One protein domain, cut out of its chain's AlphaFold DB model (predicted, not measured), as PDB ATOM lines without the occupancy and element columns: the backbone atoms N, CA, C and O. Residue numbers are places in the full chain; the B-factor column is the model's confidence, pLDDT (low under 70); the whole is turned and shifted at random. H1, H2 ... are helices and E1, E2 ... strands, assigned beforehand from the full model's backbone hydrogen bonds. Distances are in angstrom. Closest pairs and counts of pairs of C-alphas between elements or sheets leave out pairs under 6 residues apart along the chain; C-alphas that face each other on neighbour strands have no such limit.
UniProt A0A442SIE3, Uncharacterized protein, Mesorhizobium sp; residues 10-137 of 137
ATOM      1  N   ALA A  10      -6.385  15.275 -30.549       47.94
ATOM      2  CA  ALA A  10      -5.172  15.550 -31.310       47.94
ATOM      3  C   ALA A  10      -3.887  15.615 -30.454       47.94
ATOM      4  O   ALA A  10      -2.904  14.997 -30.844       47.94
ATOM      5  N   VAL A  11      -3.870  16.271 -29.286       52.12
ATOM      6  CA  VAL A  11      -2.696  16.301 -28.375       52.12
ATOM      7  C   VAL A  11      -2.398  14.906 -27.821       52.12
ATOM      8  O   VAL A  11      -1.248  14.474 -27.808       52.12
ATOM      9  N   LEU A  12      -3.445  14.155 -27.464       52.50
ATOM     10  CA  LEU A  12      -3.334  12.754 -27.040       52.50
ATOM     11  C   LEU A  12      -2.924  11.811 -28.191       52.50
ATOM     12  O   LEU A  12      -2.332  10.764 -27.956       52.50
ATOM     13  N   ALA A  13      -3.198  12.162 -29.451       54.62
ATOM     14  CA  ALA A  13      -2.784  11.383 -30.623       54.62
ATOM     15  C   ALA A  13      -1.365  11.722 -31.130       54.62
ATOM     16  O   ALA A  13      -0.837  11.010 -31.985       54.62
ATOM     17  N   LEU A  14      -0.742  12.797 -30.626       53.97
ATOM     18  CA  LEU A  14       0.515  13.347 -31.148       53.97
ATOM     19  C   LEU A  14       1.788  12.689 -30.608       53.97
ATOM     20  O   LEU A  14       2.858  12.934 -31.170       53.97
ATOM     21  N   TYR A  15       1.725  11.837 -29.576       60.69
ATOM     22  CA  TYR A  15       2.926  11.114 -29.158       60.69
ATOM     23  C   TYR A  15       3.285  10.014 -30.167       60.69
ATOM     24  O   TYR A  15       2.971   8.834 -30.009       60.69
ATOM     25  N   ASN A  16       3.983  10.421 -31.224       66.38
ATOM     26  CA  ASN A  16       4.636   9.537 -32.167       66.38
ATOM     27  C   ASN A  16       6.146   9.508 -31.861       66.38
ATOM     28  O   ASN A  16       6.901  10.359 -32.346       66.38
ATOM     29  N   PRO A  17       6.632   8.500 -31.109       63.50
ATOM     30  CA  PRO A  17       8.043   8.395 -30.730       63.50
ATOM     31  C   PRO A  17       9.000   8.249 -31.921       63.50
ATOM     32  O   PRO A  17      10.216   8.348 -31.746       63.50
ATOM     33  N   ARG A  18       8.481   7.972 -33.126       65.00
ATOM     34  CA  ARG A  18       9.284   7.862 -34.350       65.00
ATOM     35  C   ARG A  18       9.519   9.215 -35.021       65.00
ATOM     36  O   ARG A  18      10.580   9.381 -35.615       65.00
ATOM     37  N   SER A  19       8.575  10.155 -34.937       65.69
ATOM     38  CA  SER A  19       8.692  11.480 -35.570       65.69
ATOM     39  C   SER A  19       9.266  12.550 -34.643       65.69
ATOM     40  O   SER A  19       9.884  13.487 -35.135       65.69
ATOM     41  N   ASP A  20       9.130  12.395 -33.321       70.06
ATOM     42  CA  ASP A  20       9.711  13.306 -32.329       70.06
ATOM     43  C   ASP A  20      10.554  12.544 -31.301       70.06
ATOM     44  O   ASP A  20      10.190  12.355 -30.140       70.06
ATOM     45  N   ARG A  21      11.719  12.066 -31.756       68.56
ATOM     46  CA  ARG A  21      12.637  11.249 -30.944       68.56
ATOM     47  C   ARG A  21      12.999  11.919 -29.616       68.56
ATOM     48  O   ARG A  21      13.151  11.236 -28.604       68.56
ATOM     49  N   TRP A  22      13.181  13.236 -29.642       69.19
ATOM     50  CA  TRP A  22      13.607  14.020 -28.489       69.19
ATOM     51  C   TRP A  22      12.442  14.647 -27.736       69.19
ATOM     52  O   TRP A  22      12.712  15.275 -26.732       69.19
ATOM     53  N   GLY A  23      11.191  14.480 -28.170       71.50
ATOM     54  CA  GLY A  23      10.039  15.112 -27.527       71.50
ATOM     55  C   GLY A  23      10.066  16.640 -27.600       71.50
ATOM     56  O   GLY A  23       9.497  17.274 -26.727       71.50
ATOM     57  N   ARG A  24      10.765  17.249 -28.571       74.81
ATOM     58  CA  ARG A  24      10.892  18.716 -28.656       74.81
ATOM     59  C   ARG A  24       9.583  19.378 -29.054       74.81
ATOM     60  O   ARG A  24       9.207  20.360 -28.433       74.81
ATOM     61  N   ALA A  25       8.926  18.846 -30.082       73.12
ATOM     62  CA  ALA A  25       7.639  19.361 -30.536       73.12
ATOM     63  C   ALA A  25       6.564  19.072 -29.484       73.12
ATOM     64  O   ALA A  25       5.742  19.927 -29.179       73.12
ATOM     65  N   LEU A  26       6.625  17.890 -28.868       75.38
ATOM     66  CA  LEU A  26       5.753  17.550 -27.754       75.38
ATOM     67  C   LEU A  26       5.953  18.494 -26.559       75.38
ATOM     68  O   LEU A  26       4.982  19.002 -26.008       75.38
ATOM     69  N   TRP A  27       7.201  18.731 -26.150       77.06
ATOM     70  CA  TRP A  27       7.496  19.571 -24.996       77.06
ATOM     71  C   TRP A  27       7.130  21.030 -25.248       77.06
ATOM     72  O   TRP A  27       6.541  21.634 -24.367       77.06
ATOM     73  N   SER A  28       7.350  21.575 -26.449       76.75
ATOM     74  CA  SER A  28       6.908  22.943 -26.766       76.75
ATOM     75  C   SER A  28       5.390  23.140 -26.664       76.75
ATOM     76  O   SER A  28       4.940  24.254 -26.417       76.75
ATOM     77  N   GLU A  29       4.602  22.074 -26.837       76.00
ATOM     78  CA  GLU A  29       3.141  22.100 -26.658       76.00
ATOM     79  C   GLU A  29       2.738  21.888 -25.184       76.00
ATOM     80  O   GLU A  29       1.760  22.466 -24.710       76.00
ATOM     81  N   LEU A  30       3.493  21.075 -24.434       76.94
ATOM     82  CA  LEU A  30       3.217  20.763 -23.023       76.94
ATOM     83  C   LEU A  30       3.756  21.805 -22.034       76.94
ATOM     84  O   LEU A  30       3.174  21.987 -20.967       76.94
ATOM     85  N   GLU A  31       4.856  22.476 -22.357       81.19
ATOM     86  CA  GLU A  31       5.511  23.478 -21.514       81.19
ATOM     87  C   GLU A  31       4.563  24.625 -21.115       81.19
ATOM     88  O   GLU A  31       4.464  24.912 -19.921       81.19
ATOM     89  N   PRO A  32       3.787  25.254 -22.021       82.06
ATOM     90  CA  PRO A  32       2.817  26.271 -21.614       82.06
ATOM     91  C   PRO A  32       1.562  25.681 -20.949       82.06
ATOM     92  O   PRO A  32       0.753  26.434 -20.402       82.06
ATOM     93  N   ALA A  33       1.360  24.359 -20.993       78.88
ATOM     94  CA  ALA A  33       0.187  23.725 -20.408       78.88
ATOM     95  C   ALA A  33       0.249  23.735 -18.873       78.88
ATOM     96  O   ALA A  33       1.318  23.616 -18.267       78.88
ATOM     97  N   GLY A  34      -0.924  23.843 -18.241       81.00
ATOM     98  CA  GLY A  34      -1.049  23.784 -16.786       81.00
ATOM     99  C   GLY A  34      -0.658  22.412 -16.206       81.00
ATOM    100  O   GLY A  34      -0.685  21.412 -16.933       81.00
ATOM    101  N   PRO A  35      -0.340  22.336 -14.898       80.25
ATOM    102  CA  PRO A  35       0.105  21.100 -14.243       80.25
ATOM    103  C   PRO A  35      -0.838  19.910 -14.458       80.25
ATOM    104  O   PRO A  35      -0.380  18.823 -14.802       80.25
ATOM    105  N   ASP A  36      -2.152  20.132 -14.362       79.88
ATOM    106  CA  ASP A  36      -3.168  19.083 -14.520       79.88
ATOM    107  C   ASP A  36      -3.156  18.458 -15.923       79.88
ATOM    108  O   ASP A  36      -3.332  17.251 -16.085       79.88
ATOM    109  N   ILE A  37      -2.897  19.272 -16.952       79.50
ATOM    110  CA  ILE A  37      -2.816  18.816 -18.343       79.50
ATOM    111  C   ILE A  37      -1.564  17.958 -18.541       79.50
ATOM    112  O   ILE A  37      -1.633  16.895 -19.163       79.50
ATOM    113  N   ARG A  38      -0.422  18.390 -17.989       81.19
ATOM    114  CA  ARG A  38       0.827  17.620 -18.057       81.19
ATOM    115  C   ARG A  38       0.684  16.290 -17.322       81.19
ATOM    116  O   ARG A  38       1.069  15.262 -17.870       81.19
ATOM    117  N   ALA A  39       0.081  16.292 -16.134       82.94
ATOM    118  CA  ALA A  39      -0.193  15.078 -15.371       82.94
ATOM    119  C   ALA A  39      -1.100  14.111 -16.152       82.94
ATOM    120  O   ALA A  39      -0.752  12.944 -16.331       82.94
ATOM    121  N   ALA A  40      -2.210  14.604 -16.712       82.19
ATOM    122  CA  ALA A  40      -3.111  13.795 -17.530       82.19
ATOM    123  C   ALA A  40      -2.407  13.185 -18.754       82.19
ATOM    124  O   ALA A  40      -2.590  12.001 -19.043       82.19
ATOM    125  N   PHE A  41      -1.557  13.955 -19.442       83.75
ATOM    126  CA  PHE A  41      -0.740  13.455 -20.549       83.75
ATOM    127  C   PHE A  41       0.220  12.340 -20.099       83.75
ATOM    128  O   PHE A  41       0.266  11.268 -20.707       83.75
ATOM    129  N   LEU A  42       0.967  12.559 -19.013       86.12
ATOM    130  CA  LEU A  42       1.920  11.577 -18.486       86.12
ATOM    131  C   LEU A  42       1.226  10.278 -18.073       86.12
ATOM    132  O   LEU A  42       1.722   9.187 -18.353       86.12
ATOM    133  N   ASN A  43       0.041  10.386 -17.480       86.44
ATOM    134  CA  ASN A  43      -0.760   9.237 -17.083       86.44
ATOM    135  C   ASN A  43      -1.341   8.474 -18.272       86.44
ATOM    136  O   ASN A  43      -1.320   7.241 -18.268       86.44
ATOM    137  N   ALA A  44      -1.791   9.180 -19.310       83.94
ATOM    138  CA  ALA A  44      -2.321   8.563 -20.520       83.94
ATOM    139  C   ALA A  44      -1.257   7.774 -21.304       83.94
ATOM    140  O   ALA A  44      -1.571   6.730 -21.873       83.94
ATOM    141  N   HIS A  45      -0.009   8.254 -21.338       81.81
ATOM    142  CA  HIS A  45       1.035   7.699 -22.212       81.81
ATOM    143  C   HIS A  45       2.109   6.870 -21.506       81.81
ATOM    144  O   HIS A  45       2.711   5.998 -22.134       81.81
ATOM    145  N   PHE A  46       2.369   7.147 -20.230       86.31
ATOM    146  CA  PHE A  46       3.484   6.558 -19.481       86.31
ATOM    147  C   PHE A  46       3.067   6.007 -18.116       86.31
ATOM    148  O   PHE A  46       3.907   5.449 -17.418       86.31
ATOM    149  N   HIS A  47       1.785   6.128 -17.756       88.69
ATOM    150  CA  HIS A  47       1.205   5.556 -16.543       88.69
ATOM    151  C   HIS A  47       1.925   5.977 -15.248       88.69
ATOM    152  O   HIS A  47       2.190   5.139 -14.386       88.69
ATOM    153  N   PHE A  48       2.225   7.272 -15.095       92.31
ATOM    154  CA  PHE A  48       2.918   7.805 -13.913       92.31
ATOM    155  C   PHE A  48       2.216   7.430 -12.601       92.31
ATOM    156  O   PHE A  48       2.860   6.866 -11.722       92.31
ATOM    157  N   ASP A  49       0.901   7.628 -12.498       93.81
ATOM    158  CA  ASP A  49       0.110   7.268 -11.311       93.81
ATOM    159  C   ASP A  49       0.222   5.779 -10.964       93.81
ATOM    160  O   ASP A  49       0.294   5.401  -9.794       93.81
ATOM    161  N   HIS A  50       0.255   4.915 -11.983       93.75
ATOM    162  CA  HIS A  50       0.431   3.482 -11.777       93.75
ATOM    163  C   HIS A  50       1.820   3.175 -11.211       93.75
ATOM    164  O   HIS A  50       1.919   2.416 -10.249       93.75
ATOM    165  N   GLY A  51       2.863   3.799 -11.768       94.81
ATOM    166  CA  GLY A  51       4.232   3.695 -11.268       94.81
ATOM    167  C   GLY A  51       4.366   4.182  -9.824       94.81
ATOM    168  O   GLY A  51       4.933   3.474  -8.997       94.81
ATOM    169  N   CYS A  52       3.770   5.330  -9.485       96.69
ATOM    170  CA  CYS A  52       3.729   5.866  -8.121       96.69
ATOM    171  C   CYS A  52       3.047   4.910  -7.135       96.69
ATOM    172  O   CYS A  52       3.569   4.649  -6.049       96.69
ATOM    173  N   ARG A  53       1.884   4.364  -7.513       97.00
ATOM    174  CA  ARG A  53       1.140   3.427  -6.666       97.00
ATOM    175  C   ARG A  53       1.926   2.139  -6.438       97.00
ATOM    176  O   ARG A  53       2.052   1.714  -5.299       97.00
ATOM    177  N   GLN A  54       2.500   1.558  -7.490       97.75
ATOM    178  CA  GLN A  54       3.333   0.359  -7.366       97.75
ATOM    179  C   GLN A  54       4.613   0.619  -6.565       97.75
ATOM    180  O   GLN A  54       5.015  -0.231  -5.783       97.75
ATOM    181  N   ALA A  55       5.238   1.789  -6.708       97.06
ATOM    182  CA  ALA A  55       6.373   2.168  -5.869       97.06
ATOM    183  C   ALA A  55       5.974   2.251  -4.385       97.06
ATOM    184  O   ALA A  55       6.699   1.761  -3.528       97.06
ATOM    185  N   SER A  56       4.793   2.803  -4.092       97.31
ATOM    186  CA  SER A  56       4.243   2.857  -2.729       97.31
ATOM    187  C   SER A  56       3.967   1.451  -2.171       97.31
ATOM    188  O   SER A  56       4.253   1.180  -1.009       97.31
ATOM    189  N   GLU A  57       3.458   0.535  -3.003       97.81
ATOM    190  CA  GLU A  57       3.266  -0.881  -2.651       97.81
ATOM    191  C   GLU A  57       4.609  -1.572  -2.344       97.81
ATOM    192  O   GLU A  57       4.737  -2.218  -1.307       97.81
ATOM    193  N   ILE A  58       5.632  -1.371  -3.184       97.94
ATOM    194  CA  ILE A  58       6.986  -1.913  -2.975       97.94
ATOM    195  C   ILE A  58       7.594  -1.392  -1.667       97.94
ATOM    196  O   ILE A  58       8.185  -2.162  -0.914       97.94
ATOM    197  N   LEU A  59       7.454  -0.097  -1.375       96.50
ATOM    198  CA  LEU A  59       7.931   0.475  -0.114       96.50
ATOM    199  C   LEU A  59       7.209  -0.138   1.087       96.50
ATOM    200  O   LEU A  59       7.856  -0.499   2.069       96.50
ATOM    201  N   ALA A  60       5.892  -0.341   0.992       96.44
ATOM    202  CA  ALA A  60       5.126  -0.981   2.056       96.44
ATOM    203  C   ALA A  60       5.587  -2.428   2.304       96.44
ATOM    204  O   ALA A  60       5.689  -2.846   3.457       96.44
ATOM    205  N   GLU A  61       5.937  -3.175   1.250       96.94
ATOM    206  CA  GLU A  61       6.553  -4.507   1.362       96.94
ATOM    207  C   GLU A  61       7.930  -4.468   2.051       96.94
ATOM    208  O   GLU A  61       8.298  -5.424   2.736       96.94
ATOM    209  N   ARG A  62       8.666  -3.356   1.922       95.44
ATOM    210  CA  ARG A  62       9.937  -3.089   2.625       95.44
ATOM    211  C   ARG A  62       9.745  -2.541   4.048       95.44
ATOM    212  O   ARG A  62      10.720  -2.360   4.767       95.44
ATOM    213  N   GLY A  63       8.503  -2.324   4.484       94.25
ATOM    214  CA  GLY A  63       8.179  -1.798   5.812       94.25
ATOM    215  C   GLY A  63       8.094  -0.271   5.894       94.25
ATOM    216  O   GLY A  63       7.921   0.263   6.987       94.25
ATOM    217  N   LEU A  64       8.155   0.436   4.761       92.69
ATOM    218  CA  LEU A  64       8.050   1.892   4.676       92.69
ATOM    219  C   LEU A  64       6.671   2.303   4.149       92.69
ATOM    220  O   LEU A  64       6.277   1.963   3.038       92.69
ATOM    221  N   THR A  65       5.916   3.069   4.940       93.50
ATOM    222  CA  THR A  65       4.612   3.595   4.501       93.50
ATOM    223  C   THR A  65       4.780   4.988   3.910       93.50
ATOM    224  O   THR A  65       4.946   5.962   4.643       93.50
ATOM    225  N   ALA A  66       4.706   5.075   2.584       94.00
ATOM    226  CA  ALA A  66       4.831   6.322   1.846       94.00
ATOM    227  C   ALA A  66       3.824   6.374   0.691       94.00
ATOM    228  O   ALA A  66       3.627   5.388  -0.017       94.00
ATOM    229  N   PHE A  67       3.204   7.533   0.492       95.62
ATOM    230  CA  PHE A  67       2.425   7.849  -0.698       95.62
ATOM    231  C   PHE A  67       3.258   8.738  -1.615       95.62
ATOM    232  O   PHE A  67       3.768   9.774  -1.189       95.62
ATOM    233  N   ILE A  68       3.393   8.329  -2.874       96.00
ATOM    234  CA  ILE A  68       4.246   9.009  -3.847       96.00
ATOM    235  C   ILE A  68       3.388   9.682  -4.916       96.00
ATOM    236  O   ILE A  68       2.427   9.109  -5.426       96.00
ATOM    237  N   SER A  69       3.785  10.885  -5.316       94.69
ATOM    238  CA  SER A  69       3.313  11.536  -6.537       94.69
ATOM    239  C   SER A  69       4.483  12.172  -7.284       94.69
ATOM    240  O   SER A  69       5.506  12.515  -6.690       94.69
ATOM    241  N   MET A  70       4.346  12.313  -8.602       93.44
ATOM    242  CA  MET A  70       5.395  12.846  -9.469       93.44
ATOM    243  C   MET A  70       4.855  13.964 -10.349       93.44
ATOM    244  O   MET A  70       3.761  13.857 -10.900       93.44
ATOM    245  N   THR A  71       5.669  14.995 -10.549       90.56
ATOM    246  CA  THR A  71       5.392  16.093 -11.475       90.56
ATOM    247  C   THR A  71       6.580  16.289 -12.409       90.56
ATOM    248  O   THR A  71       7.709  16.469 -11.958       90.56
ATOM    249  N   LEU A  72       6.343  16.286 -13.724       86.75
ATOM    250  CA  LEU A  72       7.362  16.691 -14.695       86.75
ATOM    251  C   LEU A  72       7.529  18.216 -14.652       86.75
ATOM    252  O   LEU A  72       6.624  18.955 -15.052       86.75
ATOM    253  N   VAL A  73       8.688  18.669 -14.176       86.31
ATOM    254  CA  VAL A  73       9.013  20.093 -14.027       86.31
ATOM    255  C   VAL A  73       9.520  20.658 -15.346       86.31
ATOM    256  O   VAL A  73       8.966  21.633 -15.850       86.31
ATOM    257  N   ASP A  74      10.553  20.023 -15.900       84.94
ATOM    258  CA  ASP A  74      11.231  20.471 -17.114       84.94
ATOM    259  C   ASP A  74      11.725  19.278 -17.940       84.94
ATOM    260  O   ASP A  74      11.985  18.186 -17.423       84.94
ATOM    261  N   PHE A  75      11.885  19.501 -19.237       80.31
ATOM    262  CA  PHE A  75      12.571  18.604 -20.140       80.31
ATOM    263  C   PHE A  75      13.537  19.391 -21.031       80.31
ATOM    264  O   PHE A  75      13.154  20.087 -21.972       80.31
ATOM    265  N   GLN A  76      14.830  19.193 -20.786       80.38
ATOM    266  CA  GLN A  76      15.902  19.687 -21.645       80.38
ATOM    267  C   GLN A  76      16.430  18.533 -22.489       80.38
ATOM    268  O   GLN A  76      16.307  17.375 -22.109       80.38
ATOM    269  N   THR A  77      16.998  18.809 -23.666       75.75
ATOM    270  CA  THR A  77      17.352  17.758 -24.646       75.75
ATOM    271  C   THR A  77      18.157  16.614 -23.996       75.75
ATOM    272  O   THR A  77      19.357  16.737 -23.779       75.75
ATOM    273  N   GLY A  78      17.487  15.486 -23.723       78.38
ATOM    274  CA  GLY A  78      18.077  14.280 -23.127       78.38
ATOM    275  C   GLY A  78      18.059  14.182 -21.592       78.38
ATOM    276  O   GLY A  78      18.571  13.193 -21.061       78.38
ATOM    277  N   VAL A  79      17.456  15.142 -20.885       88.69
ATOM    278  CA  VAL A  79      17.319  15.178 -19.420       88.69
ATOM    279  C   VAL A  79      15.899  15.609 -19.042       88.69
ATOM    280  O   VAL A  79      15.461  16.697 -19.401       88.69
ATOM    281  N   GLY A  80      15.173  14.753 -18.324       89.44
ATOM    282  CA  GLY A  80      13.907  15.112 -17.685       89.44
ATOM    283  C   GLY A  80      14.117  15.405 -16.205       89.44
ATOM    284  O   GLY A  80      14.715  14.584 -15.508       89.44
ATOM    285  N   SER A  81      13.603  16.543 -15.751       92.56
ATOM    286  CA  SER A  81      13.612  16.976 -14.355       92.56
ATOM    287  C   SER A  81      12.239  16.726 -13.747       92.56
ATOM    288  O   SER A  81      11.238  17.297 -14.189       92.56
ATOM    289  N   ILE A  82      12.182  15.853 -12.748       92.62
ATOM    290  CA  ILE A  82      10.944  15.404 -12.111       92.62
ATOM    291  C   ILE A  82      10.986  15.798 -10.644       92.62
ATOM    292  O   ILE A  82      11.960  15.519  -9.956       92.62
ATOM    293  N   GLU A  83       9.928  16.433 -10.163       94.94
ATOM    294  CA  GLU A  83       9.704  16.621  -8.735       94.94
ATOM    295  C   GLU A  83       8.906  15.429  -8.213       94.94
ATOM    296  O   GLU A  83       7.841  15.100  -8.745       94.94
ATOM    297  N   VAL A  84       9.424  14.782  -7.177       95.38
ATOM    298  CA  VAL A  84       8.749  13.712  -6.448       95.38
ATOM    299  C   VAL A  84       8.276  14.283  -5.123       95.38
ATOM    300  O   VAL A  84       9.067  14.850  -4.370       95.38
ATOM    301  N   THR A  85       6.984  14.148  -4.847       96.38
ATOM    302  CA  THR A  85       6.398  14.455  -3.540       96.38
ATOM    303  C   THR A  85       6.104  13.148  -2.826       96.38
ATOM    304  O   THR A  85       5.466  12.260  -3.398       96.38
ATOM    305  N   VAL A  86       6.564  13.055  -1.585       96.38
ATOM    306  CA  VAL A  86       6.412  11.894  -0.716       96.38
ATOM    307  C   VAL A  86       5.671  12.328   0.538       96.38
ATOM    308  O   VAL A  86       6.060  13.300   1.182       96.38
ATOM    309  N   SER A  87       4.622  11.590   0.871       96.12
ATOM    310  CA  SER A  87       3.861  11.746   2.107       96.12
ATOM    311  C   SER A  87       4.017  10.500   2.961       96.12
ATOM    312  O   SER A  87       3.587   9.417   2.554       96.12
ATOM    313  N   THR A  88       4.631  10.637   4.132       92.00
ATOM    314  CA  THR A  88       4.739   9.569   5.134       92.00
ATOM    315  C   THR A  88       3.804   9.854   6.310       92.00
ATOM    316  O   THR A  88       3.062  10.835   6.326       92.00
ATOM    317  N   ALA A  89       3.807   8.986   7.324       87.94
ATOM    318  CA  ALA A  89       3.049   9.235   8.549       87.94
ATOM    319  C   ALA A  89       3.614  10.398   9.390       87.94
ATOM    320  O   ALA A  89       2.884  10.960  10.207       87.94
ATOM    321  N   GLN A  90       4.902  10.722   9.238       85.62
ATOM    322  CA  GLN A  90       5.591  11.720  10.060       85.62
ATOM    323  C   GLN A  90       5.706  13.068   9.351       85.62
ATOM    324  O   GLN A  90       5.549  14.104   9.996       85.62
ATOM    325  N   GLU A  91       5.980  13.062   8.045       89.19
ATOM    326  CA  GLU A  91       6.207  14.284   7.283       89.19
ATOM    327  C   GLU A  91       5.867  14.154   5.794       89.19
ATOM    328  O   GLU A  91       5.889  13.074   5.203       89.19
ATOM    329  N   ASP A  92       5.601  15.314   5.195       94.44
ATOM    330  CA  ASP A  92       5.527  15.492   3.752       94.44
ATOM    331  C   ASP A  92       6.801  16.183   3.272       94.44
ATOM    332  O   ASP A  92       7.194  17.231   3.798       94.44
ATOM    333  N   PHE A  93       7.421  15.652   2.224       95.00
ATOM    334  CA  PHE A  93       8.582  16.283   1.614       95.00
ATOM    335  C   PHE A  93       8.614  16.131   0.098       95.00
ATOM    336  O   PHE A  93       7.874  15.358  -0.511       95.00
ATOM    337  N   ARG A  94       9.483  16.927  -0.530       96.06
ATOM    338  CA  ARG A  94       9.702  16.921  -1.976       96.06
ATOM    339  C   ARG A  94      11.182  16.872  -2.293       96.06
ATOM    340  O   ARG A  94      11.982  17.479  -1.580       96.06
ATOM    341  N   PHE A  95      11.526  16.197  -3.379       96.06
ATOM    342  CA  PHE A  95      12.880  16.182  -3.919       96.06
ATOM    343  C   PHE A  95      12.866  16.076  -5.446       96.06
ATOM    344  O   PHE A  95      11.877  15.667  -6.056       96.06
ATOM    345  N   GLY A  96      13.964  16.496  -6.072       94.62
ATOM    346  CA  GLY A  96      14.134  16.451  -7.520       94.62
ATOM    347  C   GLY A  96      14.873  15.193  -7.970       94.62
ATOM    348  O   GLY A  96      15.885  14.819  -7.384       94.62
ATOM    349  N   MET A  97      14.408  14.581  -9.054       94.38
ATOM    350  CA  MET A  97      15.079  13.497  -9.763       94.38
ATOM    351  C   MET A  97      15.393  13.918 -11.198       94.38
ATOM    352  O   MET A  97      14.517  14.373 -11.934       94.38
ATOM    353  N   GLU A  98      16.638  13.703 -11.624       94.56
ATOM    354  CA  GLU A  98      17.023  13.809 -13.031       94.56
ATOM    355  C   GLU A  98      17.050  12.429 -13.683       94.56
ATOM    356  O   GLU A  98      17.753  11.517 -13.240       94.56
ATOM    357  N   VAL A  99      16.351  12.287 -14.806       91.62
ATOM    358  CA  VAL A  99      16.376  11.067 -15.615       91.62
ATOM    359  C   VAL A  99      16.950  11.389 -16.989       91.62
ATOM    360  O   VAL A  99      16.475  12.276 -17.696       91.62
ATOM    361  N   ARG A 100      17.996  10.659 -17.385       91.75
ATOM    362  CA  ARG A 100      18.741  10.914 -18.626       91.75
ATOM    363  C   ARG A 100      18.535   9.795 -19.637       91.75
ATOM    364  O   ARG A 100      18.634   8.619 -19.292       91.75
ATOM    365  N   SER A 101      18.281  10.148 -20.894       87.31
ATOM    366  CA  SER A 101      18.262   9.192 -22.008       87.31
ATOM    367  C   SER A 101      18.351   9.896 -23.359       87.31
ATOM    368  O   SER A 101      18.262  11.113 -23.471       87.31
ATOM    369  N   ASN A 102      18.484   9.112 -24.426       82.12
ATOM    370  CA  ASN A 102      18.557   9.618 -25.794       82.12
ATOM    371  C   ASN A 102      17.183   9.759 -26.489       82.12
ATOM    372  O   ASN A 102      17.135   9.927 -27.715       82.12
ATOM    373  N   ARG A 103      16.082   9.599 -25.735       80.50
ATOM    374  CA  ARG A 103      14.689   9.743 -26.193       80.50
ATOM    375  C   ARG A 103      13.778  10.205 -25.057       80.50
ATOM    376  O   ARG A 103      13.887   9.668 -23.957       80.50
ATOM    377  N   PHE A 104      12.825  11.094 -25.348       82.62
ATOM    378  CA  PHE A 104      11.842  11.581 -24.367       82.62
ATOM    379  C   PHE A 104      11.045  10.437 -23.729       82.62
ATOM    380  O   PHE A 104      11.021  10.295 -22.513       82.62
ATOM    381  N   GLY A 105      10.487   9.540 -24.547       83.00
ATOM    382  CA  GLY A 105       9.745   8.388 -24.036       83.00
ATOM    383  C   GLY A 105      10.550   7.489 -23.113       83.00
ATOM    384  O   GLY A 105      10.026   7.005 -22.121       83.00
ATOM    385  N   ALA A 106      11.833   7.279 -23.416       85.75
ATOM    386  CA  ALA A 106      12.696   6.463 -22.570       85.75
ATOM    387  C   ALA A 106      12.932   7.119 -21.203       85.75
ATOM    388  O   ALA A 106      13.045   6.408 -20.212       85.75
ATOM    389  N   ILE A 107      12.971   8.453 -21.146       88.88
ATOM    390  CA  ILE A 107      13.056   9.214 -19.894       88.88
ATOM    391  C   ILE A 107      11.757   9.055 -19.109       88.88
ATOM    392  O   ILE A 107      11.810   8.665 -17.950       88.88
ATOM    393  N   MET A 108      10.603   9.265 -19.748       89.19
ATOM    394  CA  MET A 108       9.302   9.147 -19.079       89.19
ATOM    395  C   MET A 108       9.025   7.720 -18.580       89.19
ATOM    396  O   MET A 108       8.613   7.543 -17.440       89.19
ATOM    397  N   PHE A 109       9.325   6.683 -19.370       88.50
ATOM    398  CA  PHE A 109       9.204   5.291 -18.914       88.50
ATOM    399  C   PHE A 109      10.187   4.945 -17.792       88.50
ATOM    400  O   PHE A 109       9.844   4.183 -16.893       88.50
ATOM    401  N   ALA A 110      11.414   5.473 -17.839       89.94
ATOM    402  CA  ALA A 110      12.389   5.242 -16.778       89.94
ATOM    403  C   ALA A 110      11.997   5.952 -15.476       89.94
ATOM    404  O   ALA A 110      12.227   5.393 -14.409       89.94
ATOM    405  N   ALA A 111      11.393   7.137 -15.573       91.31
ATOM    406  CA  ALA A 111      10.825   7.869 -14.450       91.31
ATOM    407  C   ALA A 111       9.640   7.133 -13.813       91.31
ATOM    408  O   ALA A 111       9.590   6.983 -12.601       91.31
ATOM    409  N   ALA A 112       8.733   6.606 -14.638       91.56
ATOM    410  CA  ALA A 112       7.581   5.828 -14.190       91.56
ATOM    411  C   ALA A 112       7.927   4.407 -13.712       91.56
ATOM    412  O   ALA A 112       7.024   3.652 -13.353       91.56
ATOM    413  N   ASN A 113       9.202   4.001 -13.731       94.94
ATOM    414  CA  ASN A 113       9.596   2.671 -13.284       94.94
ATOM    415  C   ASN A 113       9.428   2.568 -11.755       94.94
ATOM    416  O   ASN A 113      10.166   3.236 -11.027       94.94
ATOM    417  N   PRO A 114       8.527   1.699 -11.262       95.44
ATOM    418  CA  PRO A 114       8.165   1.664  -9.850       95.44
ATOM    419  C   PRO A 114       9.324   1.247  -8.942       95.44
ATOM    420  O   PRO A 114       9.463   1.793  -7.856       95.44
ATOM    421  N   TYR A 115      10.201   0.345  -9.393       95.75
ATOM    422  CA  TYR A 115      11.363  -0.084  -8.608       95.75
ATOM    423  C   TYR A 115      12.371   1.050  -8.452       95.75
ATOM    424  O   TYR A 115      12.815   1.335  -7.349       95.75
ATOM    425  N   ARG A 116      12.679   1.757  -9.549       93.88
ATOM    426  CA  ARG A 116      13.611   2.895  -9.501       93.88
ATOM    427  C   ARG A 116      13.079   4.029  -8.634       93.88
ATOM    428  O   ARG A 116      13.866   4.702  -7.980       93.88
ATOM    429  N   LEU A 117      11.767   4.256  -8.677       95.38
ATOM    430  CA  LEU A 117      11.111   5.269  -7.867       95.38
ATOM    431  C   LEU A 117      11.111   4.875  -6.385       95.38
ATOM    432  O   LEU A 117      11.471   5.702  -5.559       95.38
ATOM    433  N   ALA A 118      10.782   3.621  -6.061       96.62
ATOM    434  CA  ALA A 118      10.848   3.105  -4.695       96.62
ATOM    435  C   ALA A 118      12.267   3.218  -4.121       96.62
ATOM    436  O   ALA A 118      12.434   3.793  -3.054       96.62
ATOM    437  N   ASP A 119      13.287   2.775  -4.864       96.62
ATOM    438  CA  ASP A 119      14.686   2.855  -4.423       96.62
ATOM    439  C   ASP A 119      15.134   4.311  -4.188       96.62
ATOM    440  O   ASP A 119      15.848   4.601  -3.231       96.62
ATOM    441  N   ALA A 120      14.712   5.249  -5.046       95.19
ATOM    442  CA  ALA A 120      15.043   6.666  -4.884       95.19
ATOM    443  C   ALA A 120      14.340   7.302  -3.674       95.19
ATOM    444  O   ALA A 120      14.937   8.128  -2.988       95.19
ATOM    445  N   VAL A 121      13.082   6.932  -3.423       96.00
ATOM    446  CA  VAL A 121      12.311   7.421  -2.272       96.00
ATOM    447  C   VAL A 121      12.863   6.855  -0.967       96.00
ATOM    448  O   VAL A 121      13.047   7.617  -0.027       96.00
ATOM    449  N   GLU A 122      13.165   5.558  -0.913       95.88
ATOM    450  CA  GLU A 122      13.780   4.908   0.252       95.88
ATOM    451  C   GLU A 122      15.103   5.583   0.630       95.88
ATOM    452  O   GLU A 122      15.254   6.033   1.761       95.88
ATOM    453  N   ALA A 123      16.001   5.780  -0.340       95.12
ATOM    454  CA  ALA A 123      17.277   6.450  -0.099       95.12
ATOM    455  C   ALA A 123      17.119   7.898   0.411       95.12
ATOM    456  O   ALA A 123      17.920   8.363   1.221       95.12
ATOM    457  N   GLU A 124      16.103   8.633  -0.056       95.38
ATOM    458  CA  GLU A 124      15.833   9.994   0.423       95.38
ATOM    459  C   GLU A 124      15.233   9.998   1.840       95.38
ATOM    460  O   GLU A 124      15.567  10.888   2.624       95.38
ATOM    461  N   ILE A 125      14.393   9.014   2.188       93.25
ATOM    462  CA  ILE A 125      13.885   8.828   3.559       93.25
ATOM    463  C   ILE A 125      15.055   8.542   4.505       93.25
ATOM    464  O   ILE A 125      15.237   9.277   5.473       93.25
ATOM    465  N   GLU A 126      15.897   7.558   4.184       93.00
ATOM    466  CA  GLU A 126      17.069   7.195   4.995       93.00
ATOM    467  C   GLU A 126      17.998   8.400   5.207       93.00
ATOM    468  O   GLU A 126      18.354   8.740   6.336       93.00
ATOM    469  N   ALA A 127      18.327   9.134   4.138       91.62
ATOM    470  CA  ALA A 127      19.190  10.311   4.224       91.62
ATOM    471  C   ALA A 127      18.600  11.444   5.084       91.62
ATOM    472  O   ALA A 127      19.340  12.284   5.608       91.62
ATOM    473  N   ARG A 128      17.271  11.526   5.203       90.19
ATOM    474  CA  ARG A 128      16.588  12.507   6.057       90.19
ATOM    475  C   ARG A 128      16.582  12.078   7.511       90.19
ATOM    476  O   ARG A 128      16.874  12.914   8.366       90.19
ATOM    477  N   GLU A 129      16.323  10.805   7.773       88.25
ATOM    478  CA  GLU A 129      16.401  10.222   9.111       88.25
ATOM    479  C   GLU A 129      17.820  10.370   9.684       88.25
ATOM    480  O   GLU A 129      17.987  10.920  10.773       88.25
ATOM    481  N   GLU A 130      18.858  10.057   8.900       89.06
ATOM    482  CA  GLU A 130      20.261  10.245   9.303       89.06
ATOM    483  C   GLU A 130      20.591  11.705   9.666       89.06
ATOM    484  O   GLU A 130      21.308  11.979  10.633       89.06
ATOM    485  N   ARG A 131      20.064  12.673   8.904       87.94
ATOM    486  CA  ARG A 131      20.252  14.108   9.191       87.94
ATOM    487  C   ARG A 131      19.485  14.552  10.431       87.94
ATOM    488  O   ARG A 131      19.955  15.448  11.131       87.94
ATOM    489  N   ALA A 132      18.307  13.987  10.682       82.69
ATOM    490  CA  ALA A 132      17.527  14.285  11.875       82.69
ATOM    491  C   ALA A 132      18.262  13.795  13.131       82.69
ATOM    492  O   ALA A 132      18.439  14.571  14.069       82.69
ATOM    493  N   ASP A 133      18.786  12.571  13.097       74.75
ATOM    494  CA  ASP A 133      19.539  11.975  14.202       74.75
ATOM    495  C   ASP A 133      20.857  12.718  14.474       74.75
ATOM    496  O   ASP A 133      21.190  13.006  15.626       74.75
ATOM    497  N   ALA A 134      21.574  13.121  13.420       74.62
ATOM    498  CA  ALA A 134      22.812  13.891  13.542       74.62
ATOM    499  C   ALA A 134      22.618  15.296  14.146       74.62
ATOM    500  O   ALA A 134      23.574  15.870  14.659       74.62
ATOM    501  N   ASN A 135      21.405  15.858  14.088       62.06
ATOM    502  CA  ASN A 135      21.087  17.160  14.686       62.06
ATOM    503  C   ASN A 135      20.649  17.064  16.160       62.06
ATOM    504  O   ASN A 135      20.501  18.097  16.816       62.06
ATOM    505  N   ILE A 136      20.400  15.851  16.665       62.78
ATOM    506  CA  ILE A 136      19.991  15.590  18.053       62.78
ATOM    507  C   ILE A 136      21.197  15.176  18.922       62.78
ATOM    508  O   ILE A 136      21.160  15.380  20.138       62.78
ATOM    509  N   ALA A 137      22.248  14.616  18.309       52.91
ATOM    510  CA  ALA A 137      23.499  14.196  18.951       52.91
ATOM    511  C   ALA A 137      24.477  15.358  19.210       52.91
ATOM    512  O   ALA A 137      25.155  15.314  20.266       52.91
TER     513      ALA A 137
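Overview. This is residues 10 to 137 of the 137 residues of an uncharacterized protein of Mesorhizobium sp (UniProt A0A442SIE3). A strongly twisted sheet of three long strands, E1, E2 and E3, is covered by helices: H5 and then H6 lie over it, and H4 lies over its edge strand E1. H3 and the small helices H1 and H2 gather at one end of the body, while residues 129 to 137, of which 129 to 134 belong to H6, stick out at the other end. The printed part has 128 residues with six named helices and three named strands, in the order H1, H2, H3, H4, E1, E2, E3, H5, H6. The sheet has the order E1, E2, E3 and is antiparallel throughout; the class is mixed, helices and strands. The whole is compact, with a radius of gyration of the C-alphas of 15.9 A, and spans 55 by 25 by 25 A, a rod whose length includes the free end of H6.

Arrangement. H1, residues 10 to 13, is close to but not clearly touching H3, residues 35 to 46; their closest C-alphas, those of Leu 12 and Phe 41, are 7.0 A apart. H2, residues 24 to 30, is also close to but not clearly touching H3, with the C-alphas of Leu 30 and Arg 38 closest at 6.3 A. H3 and H4, residues 48 to 61, touch only at the corner by their link, and only just, with 3 pairs of C-alphas within 8 A; the closest are those of Leu 42 and Phe 48, 6.0 A apart. E1, residues 66 to 76, E2, residues 79 to 88, and E3, residues 92 to 100, form a meander, each strand the antiparallel neighbour of the one before. E1 and E2 are a hairpin, with N 69 and O 85 within hydrogen-bond range at 2.9 A. E2 and E3 are a hairpin too, with N 84 and O 95 within hydrogen-bond range at 2.8 A. H2 and H3 only graze this sheet. H4 is on it at a height over the sheet of 6.6 A, over E1, and its closest C-alpha pair with E1 is Cys 52 and Ile 68, 5.3 A apart. H5, residues 104 to 111, and H6, residues 114 to 134, make two layers with the sheet, being helices on one face of it. H5 runs along the strands, at 26 degrees to E2 on the local plane, and H6 runs across them, at 74 degrees to E1 on the local plane. H5 touches residues 42 to 46 of H3, about perpendicular at 90 degrees, with the C-alphas of Phe 46 and Phe 109 closest at 5.9 A. H6 touches H4 with its residues 114 to 122 alone, at a steep tilt of 57 degrees, the same way; the closest C-alphas are those of Ala 55 and Pro 114, 4.4 A apart. In H2, H3, H4, H5 and H6 every O i to N i+4 pair is within hydrogen-bond range, and H1 is too short for such a pair.

Along the chain. H1 begins at C-alpha 10, (-5.172, 15.550, -31.310), and is 4.9 A long; H2 is 9.7 A long. H3 measures 15.8 A and H4 20.0 A from first to last C-alpha. E1 begins at C-alpha 66, (4.831, 6.322, 1.846), and is 29.2 A long, E2 28.2 A and E3 26.4 A. H5 is 10.6 A long, and H6 measures 30.2 A and ends at C-alpha 134, (22.812, 13.891, 13.542).

Size, cuts and confidence. The two C-alphas farthest apart are those of Ala 10 and Ala 137, the chain's last residue, at 57.9 A. Without the stretch that stands free, the body spans 43 by 25 by 20 A. The printed part has no cut and no long link; the link H1 to H2 is short and the others are tight. The mean pLDDT of the printed part is 85.4, and residues 10 to 19, 21 to 22 and 135 to 137 are under 70.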